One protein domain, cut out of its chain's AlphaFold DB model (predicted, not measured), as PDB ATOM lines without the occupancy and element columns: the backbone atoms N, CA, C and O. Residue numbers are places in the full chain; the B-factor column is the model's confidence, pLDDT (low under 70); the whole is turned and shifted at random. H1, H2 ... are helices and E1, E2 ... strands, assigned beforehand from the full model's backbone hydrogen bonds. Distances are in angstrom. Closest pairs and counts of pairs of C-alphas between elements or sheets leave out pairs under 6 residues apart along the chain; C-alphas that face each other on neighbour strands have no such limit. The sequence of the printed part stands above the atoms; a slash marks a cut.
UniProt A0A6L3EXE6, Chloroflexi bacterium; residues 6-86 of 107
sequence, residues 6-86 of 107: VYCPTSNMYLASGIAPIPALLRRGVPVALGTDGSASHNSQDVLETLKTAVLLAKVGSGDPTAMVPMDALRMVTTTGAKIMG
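This is residues 6 to 86 of the 107 residues of a protein of Chloroflexi bacterium (UniProt A0A6L3EXE6). A small, compact body of short helices is gathered around one long helix, H4, and a short strand, E1, near the middle. H1 packs across H4, with H3 beyond H1; H5 packs on both H4 and E1, and H6 packs on E1. The 81 printed residues have six named helices and one named strand, in the order H1 H2 E1 H3 H4 H5 H6, and the class is mostly helix. The radius of gyration of the C-alphas is 11.8 A, and the C-alphas span 34 by 31 by 19 A.

H1, residues 9 to 14, touches residues 50 to 57 alone of H4, residues 47 to 62, about perpendicular at 81 degrees; the closest C-alphas, of Pro 9 and Ala 54, are 5.5 A apart. H2, residues 22 to 27, is close to H4 but not clearly touching, with C-alphas of Pro 23 and Ala 58 closest at 7.0 A. E1, residues 32 to 34, pairs with no named strand, but its residues 33 to 34 pair parallel with residues 6 to 7. H3, residues 39 to 42, touches H1, with C-alphas of Ser 41 and Ser 11 closest at 5.0 A. H5, residues 70 to 77, touches residues 51 to 55 alone of H4 at a steep tilt of 55 degrees, opposite ways; C-alphas 73 and 51 are closest at 5.6 A. The C-alphas of Ala 33 in E1 and Met 76 in H5 are 4.4 A apart, and Ala 33 and Gly 81 in H6, residues 79 to 84, have C-alphas 4.8 A apart. Each O i to N i+4 pair is within hydrogen-bond range in H1, H2, H4, H5 and H6; H3 is too short for such a pair, and its one O i to N i+3 pair is not within range.

H1 begins at C-alpha 9 (252.127, 202.003, 243.160). H4 measures 22.5 A from first to last C-alpha and H5 11.1 A. H6 ends at C-alpha 84 (252.497, 205.454, 260.873).

The farthest C-alphas, of Gly 63 and Gly 86, are 34.8 A apart. The printed part has no cut and no long link, and no printed residue has a pLDDT under 70.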
ATOM      1  N   VAL A   6     255.114 201.250 253.323       96.75
ATOM      2  CA  VAL A   6     254.770 202.432 252.523       96.75
ATOM      3  C   VAL A   6     254.719 201.991 251.067       96.75
ATOM      4  O   VAL A   6     255.706 201.491 250.533       96.75
ATOM      5  N   TYR A   7     253.546 202.099 250.452       97.56
ATOM      6  CA  TYR A   7     253.285 201.613 249.105       97.56
ATOM      7  C   TYR A   7     253.310 202.753 248.086       97.56
ATOM      8  O   TYR A   7     252.545 203.706 248.218       97.56
ATOM      9  N   CYS A   8     254.142 202.606 247.052       97.62
ATOM     10  CA  CYS A   8     254.302 203.570 245.963       97.62
ATOM     11  C   CYS A   8     253.908 202.931 244.615       97.62
ATOM     12  O   CYS A   8     254.783 202.528 243.848       97.62
ATOM     13  N   PRO A   9     252.601 202.775 244.314       97.38
ATOM     14  CA  PRO A   9     252.127 202.003 243.160       97.38
ATOM     15  C   PRO A   9     252.662 202.523 241.823       97.38
ATOM     16  O   PRO A   9     253.132 201.738 241.006       97.38
ATOM     17  N   THR A  10     252.596 203.838 241.603       96.69
ATOM     18  CA  THR A  10     253.012 204.462 240.344       96.69
ATOM     19  C   THR A  10     254.511 204.284 240.114       96.69
ATOM     20  O   THR A  10     254.893 203.870 239.026       96.69
ATOM     21  N   SER A  11     255.343 204.480 241.145       97.25
ATOM     22  CA  SER A  11     256.794 204.243 241.069       97.25
ATOM     23  C   SER A  11     257.133 202.776 240.811       97.25
ATOM     24  O   SER A  11     257.933 202.467 239.927       97.25
ATOM     25  N   ASN A  12     256.442 201.847 241.479       97.62
ATOM     26  CA  ASN A  12     256.618 200.420 241.219       97.62
ATOM     27  C   ASN A  12     256.312 200.047 239.759       97.62
ATOM     28  O   ASN A  12     257.005 199.206 239.190       97.62
ATOM     29  N   MET A  13     255.287 200.655 239.152       96.50
ATOM     30  CA  MET A  13     254.996 200.463 237.729       96.50
ATOM     31  C   MET A  13     256.033 201.151 236.838       96.50
ATOM     32  O   MET A  13     256.494 200.539 235.880       96.50
ATOM     33  N   TYR A  14     256.419 202.389 237.163       96.38
ATOM     34  CA  TYR A  14     257.381 203.185 236.397       96.38
ATOM     35  C   TYR A  14     258.730 202.472 236.264       96.38
ATOM     36  O   TYR A  14     259.309 202.419 235.184       96.38
ATOM     37  N   LEU A  15     259.208 201.878 237.358       97.56
ATOM     38  CA  LEU A  15     260.487 201.171 237.425       97.56
ATOM     39  C   LEU A  15     260.381 199.674 237.089       97.56
ATOM     40  O   LEU A  15     261.371 198.958 237.209       97.56
ATOM     41  N   ALA A  16     259.198 199.187 236.697       97.50
ATOM     42  CA  ALA A  16     258.920 197.765 236.488       97.50
ATOM     43  C   ALA A  16     259.278 196.864 237.697       97.50
ATOM     44  O   ALA A  16     259.584 195.683 237.540       97.50
ATOM     45  N   SER A  17     259.184 197.396 238.922       97.69
ATOM     46  CA  SER A  17     259.474 196.686 240.181       97.69
ATOM     47  C   SER A  17     258.439 195.608 240.526       97.69
ATOM     48  O   SER A  17     258.682 194.756 241.380       97.69
ATOM     49  N   GLY A  18     257.268 195.651 239.887       97.19
ATOM     50  CA  GLY A  18     256.198 194.667 240.040       97.19
ATOM     51  C   GLY A  18     255.039 195.120 240.931       97.19
ATOM     52  O   GLY A  18     254.923 196.280 241.331       97.19
ATOM     53  N   ILE A  19     254.138 194.183 241.227       97.75
ATOM     54  CA  ILE A  19     252.887 194.447 241.948       97.75
ATOM     55  C   ILE A  19     253.014 193.955 243.391       97.75
ATOM     56  O   ILE A  19     253.130 192.759 243.647       97.75
ATOM     57  N   ALA A  20     252.968 194.882 244.349       97.12
ATOM     58  CA  ALA A  20     253.000 194.537 245.768       97.12
ATOM     59  C   ALA A  20     251.680 193.860 246.207       97.12
ATOM     60  O   ALA A  20     250.604 194.302 245.794       97.12
ATOM     61  N   PRO A  21     251.709 192.848 247.097       96.62
ATOM     62  CA  PRO A  21     250.521 192.101 247.523       96.62
ATOM     63  C   PRO A  21     249.697 192.855 248.589       96.62
ATOM     64  O   PRO A  21     249.372 192.311 249.648       96.62
ATOM     65  N   ILE A  22     249.349 194.120 248.330       97.19
ATOM     66  CA  ILE A  22     248.704 195.027 249.296       97.19
ATOM     67  C   ILE A  22     247.401 194.463 249.882       97.19
ATOM     68  O   ILE A  22     247.287 194.458 251.109       97.19
ATOM     69  N   PRO A  23     246.461 193.896 249.097       96.50
ATOM     70  CA  PRO A  23     245.262 193.277 249.665       96.50
ATOM     71  C   PRO A  23     245.557 192.187 250.702       96.50
ATOM     72  O   PRO A  23     244.875 192.085 251.720       96.50
ATOM     73  N   ALA A  24     246.590 191.372 250.470       96.19
ATOM     74  CA  ALA A  24     246.967 190.308 251.395       96.19
ATOM     75  C   ALA A  24     247.574 190.865 252.690       96.19
ATOM     76  O   ALA A  24     247.298 190.340 253.767       96.19
ATOM     77  N   LEU A  25     248.361 191.940 252.597       95.94
ATOM     78  CA  LEU A  25     248.930 192.628 253.757       95.94
ATOM     79  C   LEU A  25     247.841 193.287 254.611       95.94
ATOM     80  O   LEU A  25     247.824 193.096 255.827       95.94
ATOM     81  N   LEU A  26     246.890 193.974 253.975       94.50
ATOM     82  CA  LEU A  26     245.746 194.581 254.657       94.50
ATOM     83  C   LEU A  26     244.899 193.526 255.384       94.50
ATOM     84  O   LEU A  26     244.584 193.705 256.559       94.50
ATOM     85  N   ARG A  27     244.611 192.381 254.745       94.69
ATOM     86  CA  ARG A  27     243.900 191.255 255.388       94.69
ATOM     87  C   ARG A  27     244.640 190.673 256.593       94.69
ATOM     88  O   ARG A  27     244.004 190.136 257.493       94.69
ATOM     89  N   ARG A  28     245.971 190.770 256.621       95.50
ATOM     90  CA  ARG A  28     246.814 190.335 257.746       95.50
ATOM     91  C   ARG A  28     246.966 191.401 258.838       95.50
ATOM     92  O   ARG A  28     247.705 191.177 259.790       95.50
ATOM     93  N   GLY A  29     246.302 192.549 258.707       93.56
ATOM     94  CA  GLY A  29     246.390 193.646 259.669       93.56
ATOM     95  C   GLY A  29     247.715 194.412 259.623       93.56
ATOM     96  O   GLY A  29     248.023 195.144 260.561       93.56
ATOM     97  N   VAL A  30     248.508 194.260 258.555       95.62
ATOM     98  CA  VAL A  30     249.746 195.028 258.381       95.62
ATOM     99  C   VAL A  30     249.381 196.485 258.075       95.62
ATOM    100  O   VAL A  30     248.623 196.726 257.132       95.62
ATOM    101  N   PRO A  31     249.910 197.473 258.820       95.62
ATOM    102  CA  PRO A  31     249.692 198.877 258.503       95.62
ATOM    103  C   PRO A  31     250.362 199.233 257.174       95.62
ATOM    104  O   PRO A  31     251.581 199.102 257.031       95.62
ATOM    105  N   VAL A  32     249.565 199.710 256.218       97.12
ATOM    106  CA  VAL A  32     250.051 200.182 254.917       97.12
ATOM    107  C   VAL A  32     249.713 201.665 254.761       97.12
ATOM    108  O   VAL A  32     248.553 202.055 254.889       97.12
ATOM    109  N   ALA A  33     250.715 202.495 254.483       97.25
ATOM    110  CA  ALA A  33     250.549 203.868 254.015       97.25
ATOM    111  C   ALA A  33     250.702 203.938 252.493       97.25
ATOM    112  O   ALA A  33     251.326 203.069 251.883       97.25
ATOM    113  N   LEU A  34     250.156 204.987 251.883       96.62
ATOM    114  CA  LEU A  34     250.316 205.273 250.457       96.62
ATOM    115  C   LEU A  34     251.273 206.457 250.267       96.62
ATOM    116  O   LEU A  34     251.153 207.454 250.979       96.62
ATOM    117  N   GLY A  35     252.187 206.355 249.306       95.50
ATOM    118  CA  GLY A  35     253.117 207.419 248.935       95.50
ATOM    119  C   GLY A  35     253.271 207.538 247.421       95.50
ATOM    120  O   GLY A  35     253.022 206.587 246.687       95.50
ATOM    121  N   THR A  36     253.680 208.716 246.956       96.12
ATOM    122  CA  THR A  36     253.969 208.955 245.533       96.12
ATOM    123  C   THR A  36     255.368 208.486 245.144       96.12
ATOM    124  O   THR A  36     255.587 208.195 243.979       96.12
ATOM    125  N   ASP A  37     256.299 208.397 246.101       94.94
ATOM    126  CA  ASP A  37     257.749 208.396 245.842       94.94
ATOM    127  C   ASP A  37     258.241 209.741 245.251       94.94
ATOM    128  O   ASP A  37     257.493 210.728 245.200       94.94
ATOM    129  N   GLY A  38     259.524 209.807 244.893       91.81
ATOM    130  CA  GLY A  38     260.187 210.981 244.335       91.81
ATOM    131  C   GLY A  38     259.723 211.365 242.927       91.81
ATOM    132  O   GLY A  38     259.175 210.571 242.163       91.81
ATOM    133  N   SER A  39     260.003 212.614 242.548       91.06
ATOM    134  CA  SER A  39     259.618 213.159 241.241       91.06
ATOM    135  C   SER A  39     260.264 212.439 240.059       91.06
ATOM    136  O   SER A  39     259.692 212.501 238.987       91.06
ATOM    137  N   ALA A  40     261.385 211.736 240.242       92.94
ATOM    138  CA  ALA A  40     262.076 210.996 239.181       92.94
ATOM    139  C   ALA A  40     261.413 209.652 238.803       92.94
ATOM    140  O   ALA A  40     261.777 209.062 237.786       92.94
ATOM    141  N   SER A  41     260.480 209.159 239.624       89.19
ATOM    142  CA  SER A  41     259.804 207.862 239.451       89.19
ATOM    143  C   SER A  41     258.271 207.953 239.548       89.19
ATOM    144  O   SER A  41     257.589 206.936 239.506       89.19
ATOM    145  N   HIS A  42     257.705 209.164 239.633       90.00
ATOM    146  CA  HIS A  42     256.253 209.423 239.587       90.00
ATOM    147  C   HIS A  42     255.876 210.610 238.691       90.00
ATOM    148  O   HIS A  42     254.791 210.634 238.120       90.00
ATOM    149  N   ASN A  43     256.743 211.619 238.575       87.50
ATOM    150  CA  ASN A  43     256.608 212.815 237.730       87.50
ATOM    151  C   ASN A  43     255.434 213.788 238.022       87.50
ATOM    152  O   ASN A  43     255.505 214.924 237.564       87.50
ATOM    153  N   SER A  44     254.393 213.417 238.785       84.50
ATOM    154  CA  SER A  44     253.220 214.286 239.063       84.50
ATOM    155  C   SER A  44     252.958 214.620 240.543       84.50
ATOM    156  O   SER A  44     252.237 215.575 240.820       84.50
ATOM    157  N   GLN A  45     253.520 213.859 241.499       91.25
ATOM    158  CA  GLN A  45     253.213 213.946 242.944       91.25
ATOM    159  C   GLN A  45     251.697 214.018 243.267       91.25
ATOM    160  O   GLN A  45     251.296 214.540 244.310       91.25
ATOM    161  N   ASP A  46     250.845 213.468 242.393       94.38
ATOM    162  CA  ASP A  46     249.394 213.475 242.571       94.38
ATOM    163  C   ASP A  46     248.952 212.280 243.425       94.38
ATOM    164  O   ASP A  46     248.965 211.111 243.024       94.38
ATOM    165  N   VAL A  47     248.526 212.589 244.644       93.12
ATOM    166  CA  VAL A  47     248.068 211.599 245.617       93.12
ATOM    167  C   VAL A  47     246.715 210.983 245.241       93.12
ATOM    168  O   VAL A  47     246.475 209.812 245.539       93.12
ATOM    169  N   LEU A  48     245.820 211.730 244.585       94.19
ATOM    170  CA  LEU A  48     244.522 211.204 244.151       94.19
ATOM    171  C   LEU A  48     244.698 210.237 242.979       94.19
ATOM    172  O   LEU A  48     244.051 209.185 242.946       94.19
ATOM    173  N   GLU A  49     245.610 210.560 242.061       94.75
ATOM    174  CA  GLU A  49     246.062 209.643 241.015       94.75
ATOM    175  C   GLU A  49     246.645 208.371 241.640       94.75
ATOM    176  O   GLU A  49     246.169 207.273 241.358       94.75
ATOM    177  N   THR A  50     247.598 208.515 242.566       96.00
ATOM    178  CA  THR A  50     248.241 207.391 243.269       96.00
ATOM    179  C   THR A  50     247.214 206.476 243.942       96.00
ATOM    180  O   THR A  50     247.319 205.250 243.868       96.00
ATOM    181  N   LEU A  51     246.192 207.056 244.582       96.62
ATOM    182  CA  LEU A  51     245.105 206.326 245.238       96.62
ATOM    183  C   LEU A  51     244.316 205.496 244.227       96.62
ATOM    184  O   LEU A  51     244.132 204.291 244.423       96.62
ATOM    185  N   LYS A  52     243.869 206.124 243.134       97.31
ATOM    186  CA  LYS A  52     243.148 205.434 242.059       97.31
ATOM    187  C   LYS A  52     243.998 204.304 241.478       97.31
ATOM    188  O   LYS A  52     243.500 203.191 241.313       97.31
ATOM    189  N   THR A  53     245.275 204.573 241.232       97.19
ATOM    190  CA  THR A  53     246.240 203.608 240.710       97.19
ATOM    191  C   THR A  53     246.415 202.416 241.647       97.19
ATOM    192  O   THR A  53     246.331 201.286 241.179       97.19
ATOM    193  N   ALA A  54     246.559 202.620 242.962       98.00
ATOM    194  CA  ALA A  54     246.653 201.527 243.937       98.00
ATOM    195  C   ALA A  54     245.458 200.564 243.854       98.00
ATOM    196  O   ALA A  54     245.633 199.347 243.804       98.00
ATOM    197  N   VAL A  55     244.241 201.116 243.810       98.12
ATOM    198  CA  VAL A  55     243.000 200.330 243.777       98.12
ATOM    199  C   VAL A  55     242.882 199.549 242.472       98.12
ATOM    200  O   VAL A  55     242.586 198.357 242.493       98.12
ATOM    201  N   LEU A  56     243.107 200.203 241.330       98.25
ATOM    202  CA  LEU A  56     242.997 199.551 240.023       98.25
ATOM    203  C   LEU A  56     244.098 198.504 239.818       98.25
ATOM    204  O   LEU A  56     243.805 197.413 239.330       98.25
ATOM    205  N   LEU A  57     245.328 198.796 240.248       98.00
ATOM    206  CA  LEU A  57     246.457 197.876 240.141       98.00
ATOM    207  C   LEU A  57     246.249 196.622 241.000       98.00
ATOM    208  O   LEU A  57     246.526 195.515 240.547       98.00
ATOM    209  N   ALA A  58     245.691 196.771 242.205       97.88
ATOM    210  CA  ALA A  58     245.326 195.635 243.048       97.88
ATOM    211  C   ALA A  58     244.268 194.735 242.389       97.88
ATOM    212  O   ALA A  58     244.369 193.509 242.467       97.88
ATOM    213  N   LYS A  59     243.270 195.324 241.718       98.19
ATOM    214  CA  LYS A  59     242.211 194.577 241.022       98.19
ATOM    215  C   LYS A  59     242.739 193.841 239.798       98.19
ATOM    216  O   LYS A  59     242.535 192.640 239.678       98.19
ATOM    217  N   VAL A  60     243.461 194.529 238.910       97.88
ATOM    218  CA  VAL A  60     244.000 193.891 237.697       97.88
ATOM    219  C   VAL A  60     245.071 192.853 238.037       97.88
ATOM    220  O   VAL A  60     245.074 191.777 237.453       97.88
ATOM    221  N   GLY A  61     245.925 193.124 239.031       96.88
ATOM    222  CA  GLY A  61     246.982 192.204 239.452       96.88
ATOM    223  C   GLY A  61     246.469 190.935 240.138       96.88
ATOM    224  O   GLY A  61     247.167 189.927 240.140       96.88
ATOM    225  N   SER A  62     245.263 190.968 240.710       96.56
ATOM    226  CA  SER A  62     244.625 189.797 241.332       96.56
ATOM    227  C   SER A  62     243.583 189.113 240.445       96.56
ATOM    228  O   SER A  62     243.182 187.994 240.750       96.56
ATOM    229  N   GLY A  63     243.117 189.777 239.384       97.38
ATOM    230  CA  GLY A  63     241.956 189.335 238.610       97.38
ATOM    231  C   GLY A  63     240.625 189.441 239.370       97.38
ATOM    232  O   GLY A  63     239.619 188.926 238.893       97.38
ATOM    233  N   ASP A  64     240.598 190.101 240.533       97.56
ATOM    234  CA  ASP A  64     239.425 190.208 241.402       97.56
ATOM    235  C   ASP A  64     238.979 191.681 241.540       97.56
ATOM    236  O   ASP A  64     239.698 192.509 242.114       97.56
ATOM    237  N   PRO A  65     237.771 192.048 241.068       96.94
ATOM    238  CA  PRO A  65     237.270 193.421 241.148       96.94
ATOM    239  C   PRO A  65     236.977 193.889 242.582       96.94
ATOM    240  O   PRO A  65     236.755 195.088 242.792       96.94
ATOM    241  N   THR A  66     236.970 192.982 243.559       96.19
ATOM    242  CA  THR A  66     236.725 193.247 244.981       96.19
ATOM    243  C   THR A  66     238.002 193.278 245.821       96.19
ATOM    244  O   THR A  66     237.940 193.644 246.994       96.19
ATOM    245  N   ALA A  67     239.165 192.995 245.221       96.19
ATOM    246  CA  ALA A  67     240.438 192.843 245.927       96.19
ATOM    247  C   ALA A  67     240.833 194.049 246.793       96.19
ATOM    248  O   ALA A  67     241.540 193.891 247.788       96.19
ATOM    249  N   MET A  68     240.400 195.252 246.413       95.56
ATOM    250  CA  MET A  68     240.593 196.469 247.192       95.56
ATOM    251  C   MET A  68     239.466 197.460 246.906       95.56
ATOM    252  O   MET A  68     239.115 197.696 245.743       95.56
ATOM    253  N   VAL A  69     238.912 198.073 247.954       94.62
ATOM    254  CA  VAL A  69     237.911 199.140 247.804       94.62
ATOM    255  C   VAL A  69     238.569 200.521 247.923       94.62
ATOM    256  O   VAL A  69     239.570 200.666 248.626       94.62
ATOM    257  N   PRO A  70     238.012 201.576 247.293       95.44
ATOM    258  CA  PRO A  70     238.578 202.928 247.364       95.44
ATOM    259  C   PRO A  70     238.800 203.441 248.789       95.44
ATOM    260  O   PRO A  70     239.750 204.180 249.047       95.44
ATOM    261  N   MET A  71     237.957 203.007 249.731       96.12
ATOM    262  CA  MET A  71     238.099 203.406 251.124       96.12
ATOM    263  C   MET A  71     239.340 202.853 251.819       96.12
ATOM    264  O   MET A  71     239.841 203.489 252.747       96.12
ATOM    265  N   ASP A  72     239.873 201.717 251.381       95.06
ATOM    266  CA  ASP A  72     241.129 201.218 251.934       95.06
ATOM    267  C   ASP A  72     242.266 202.161 251.550       95.06
ATOM    268  O   ASP A  72     243.001 202.630 252.416       95.06
ATOM    269  N   ALA A  73     242.331 202.550 250.276       96.81
ATOM    270  CA  ALA A  73     243.350 203.468 249.782       96.81
ATOM    271  C   ALA A  73     243.210 204.876 250.397       96.81
ATOM    272  O   ALA A  73     244.213 205.491 250.764       96.81
ATOM    273  N   LEU A  74     241.979 205.362 250.618       96.88
ATOM    274  CA  LEU A  74     241.763 206.628 251.324       96.88
ATOM    275  C   LEU A  74     242.243 206.555 252.783       96.88
ATOM    276  O   LEU A  74     242.873 207.495 253.262       96.88
ATOM    277  N   ARG A  75     242.014 205.445 253.498       96.38
ATOM    278  CA  ARG A  75     242.559 205.252 254.857       96.38
ATOM    279  C   ARG A  75     244.085 205.201 254.856       96.38
ATOM    280  O   ARG A  75     244.694 205.828 255.721       96.38
ATOM    281  N   MET A  76     244.689 204.515 253.882       96.94
ATOM    282  CA  MET A  76     246.148 204.419 253.722       96.94
ATOM    283  C   MET A  76     246.812 205.795 253.615       96.94
ATOM    284  O   MET A  76     247.871 206.002 254.203       96.94
ATOM    285  N   VAL A  77     246.181 206.752 252.927       96.12
ATOM    286  CA  VAL A  77     246.733 208.107 252.758       96.12
ATOM    287  C   VAL A  77     246.309 209.114 253.833       96.12
ATOM    288  O   VAL A  77     246.874 210.199 253.925       96.12
ATOM    289  N   THR A  78     245.329 208.762 254.670       96.31
ATOM    290  CA  THR A  78     244.808 209.633 255.736       96.31
ATOM    291  C   THR A  78     245.131 209.062 257.119       96.31
ATOM    292  O   THR A  78     246.246 209.218 257.613       96.31
ATOM    293  N   THR A  79     244.175 208.381 257.752       96.44
ATOM    294  CA  THR A  79     244.281 207.856 259.121       96.44
ATOM    295  C   THR A  79     245.465 206.911 259.330       96.44
ATOM    296  O   THR A  79     246.174 207.049 260.323       96.44
ATOM    297  N   THR A  80     245.709 205.957 258.427       96.00
ATOM    298  CA  THR A  80     246.816 204.998 258.570       96.00
ATOM    299  C   THR A  80     248.163 205.680 258.355       96.00
ATOM    300  O   THR A  80     249.081 205.457 259.139       96.00
ATOM    301  N   GLY A  81     248.265 206.563 257.356       95.12
ATOM    302  CA  GLY A  81     249.463 207.372 257.122       95.12
ATOM    303  C   GLY A  81     249.821 208.242 258.330       95.12
ATOM    304  O   GLY A  81     250.958 208.210 258.793       95.12
ATOM    305  N   ALA A  82     248.839 208.947 258.902       95.56
ATOM    306  CA  ALA A  82     249.019 209.750 260.114       95.56
ATOM    307  C   ALA A  82     249.534 208.908 261.293       95.56
ATOM    308  O   ALA A  82     250.544 209.257 261.906       95.56
ATOM    309  N   LYS A  83     248.908 207.751 261.545       94.31
ATOM    310  CA  LYS A  83     249.324 206.816 262.603       94.31
ATOM    311  C   LYS A  83     250.754 206.310 262.411       94.31
ATOM    312  O   LYS A  83     251.516 206.297 263.374       94.31
ATOM    313  N   ILE A  84     251.134 205.923 261.191       94.25
ATOM    314  CA  ILE A  84     252.497 205.454 260.873       94.25
ATOM    315  C   ILE A  84     253.531 206.564 261.107       94.25
ATOM    316  O   ILE A  84     254.623 206.288 261.594       94.25
ATOM    317  N   MET A  85     253.173 207.820 260.834       93.31
ATOM    318  CA  MET A  85     254.013 208.992 261.108       93.31
ATOM    319  C   MET A  85     254.009 209.434 262.584       93.31
ATOM    320  O   MET A  85     254.589 210.468 262.911       93.31
ATOM    321  N   GLY A  86     253.345 208.700 263.487       94.06
ATOM    322  CA  GLY A  86     253.243 209.063 264.905       94.06
ATOM    323  C   GLY A  86     252.380 210.302 265.166       94.06
ATOM    324  O   GLY A  86     252.520 210.953 266.201       94.06
TER     325      GLY A  86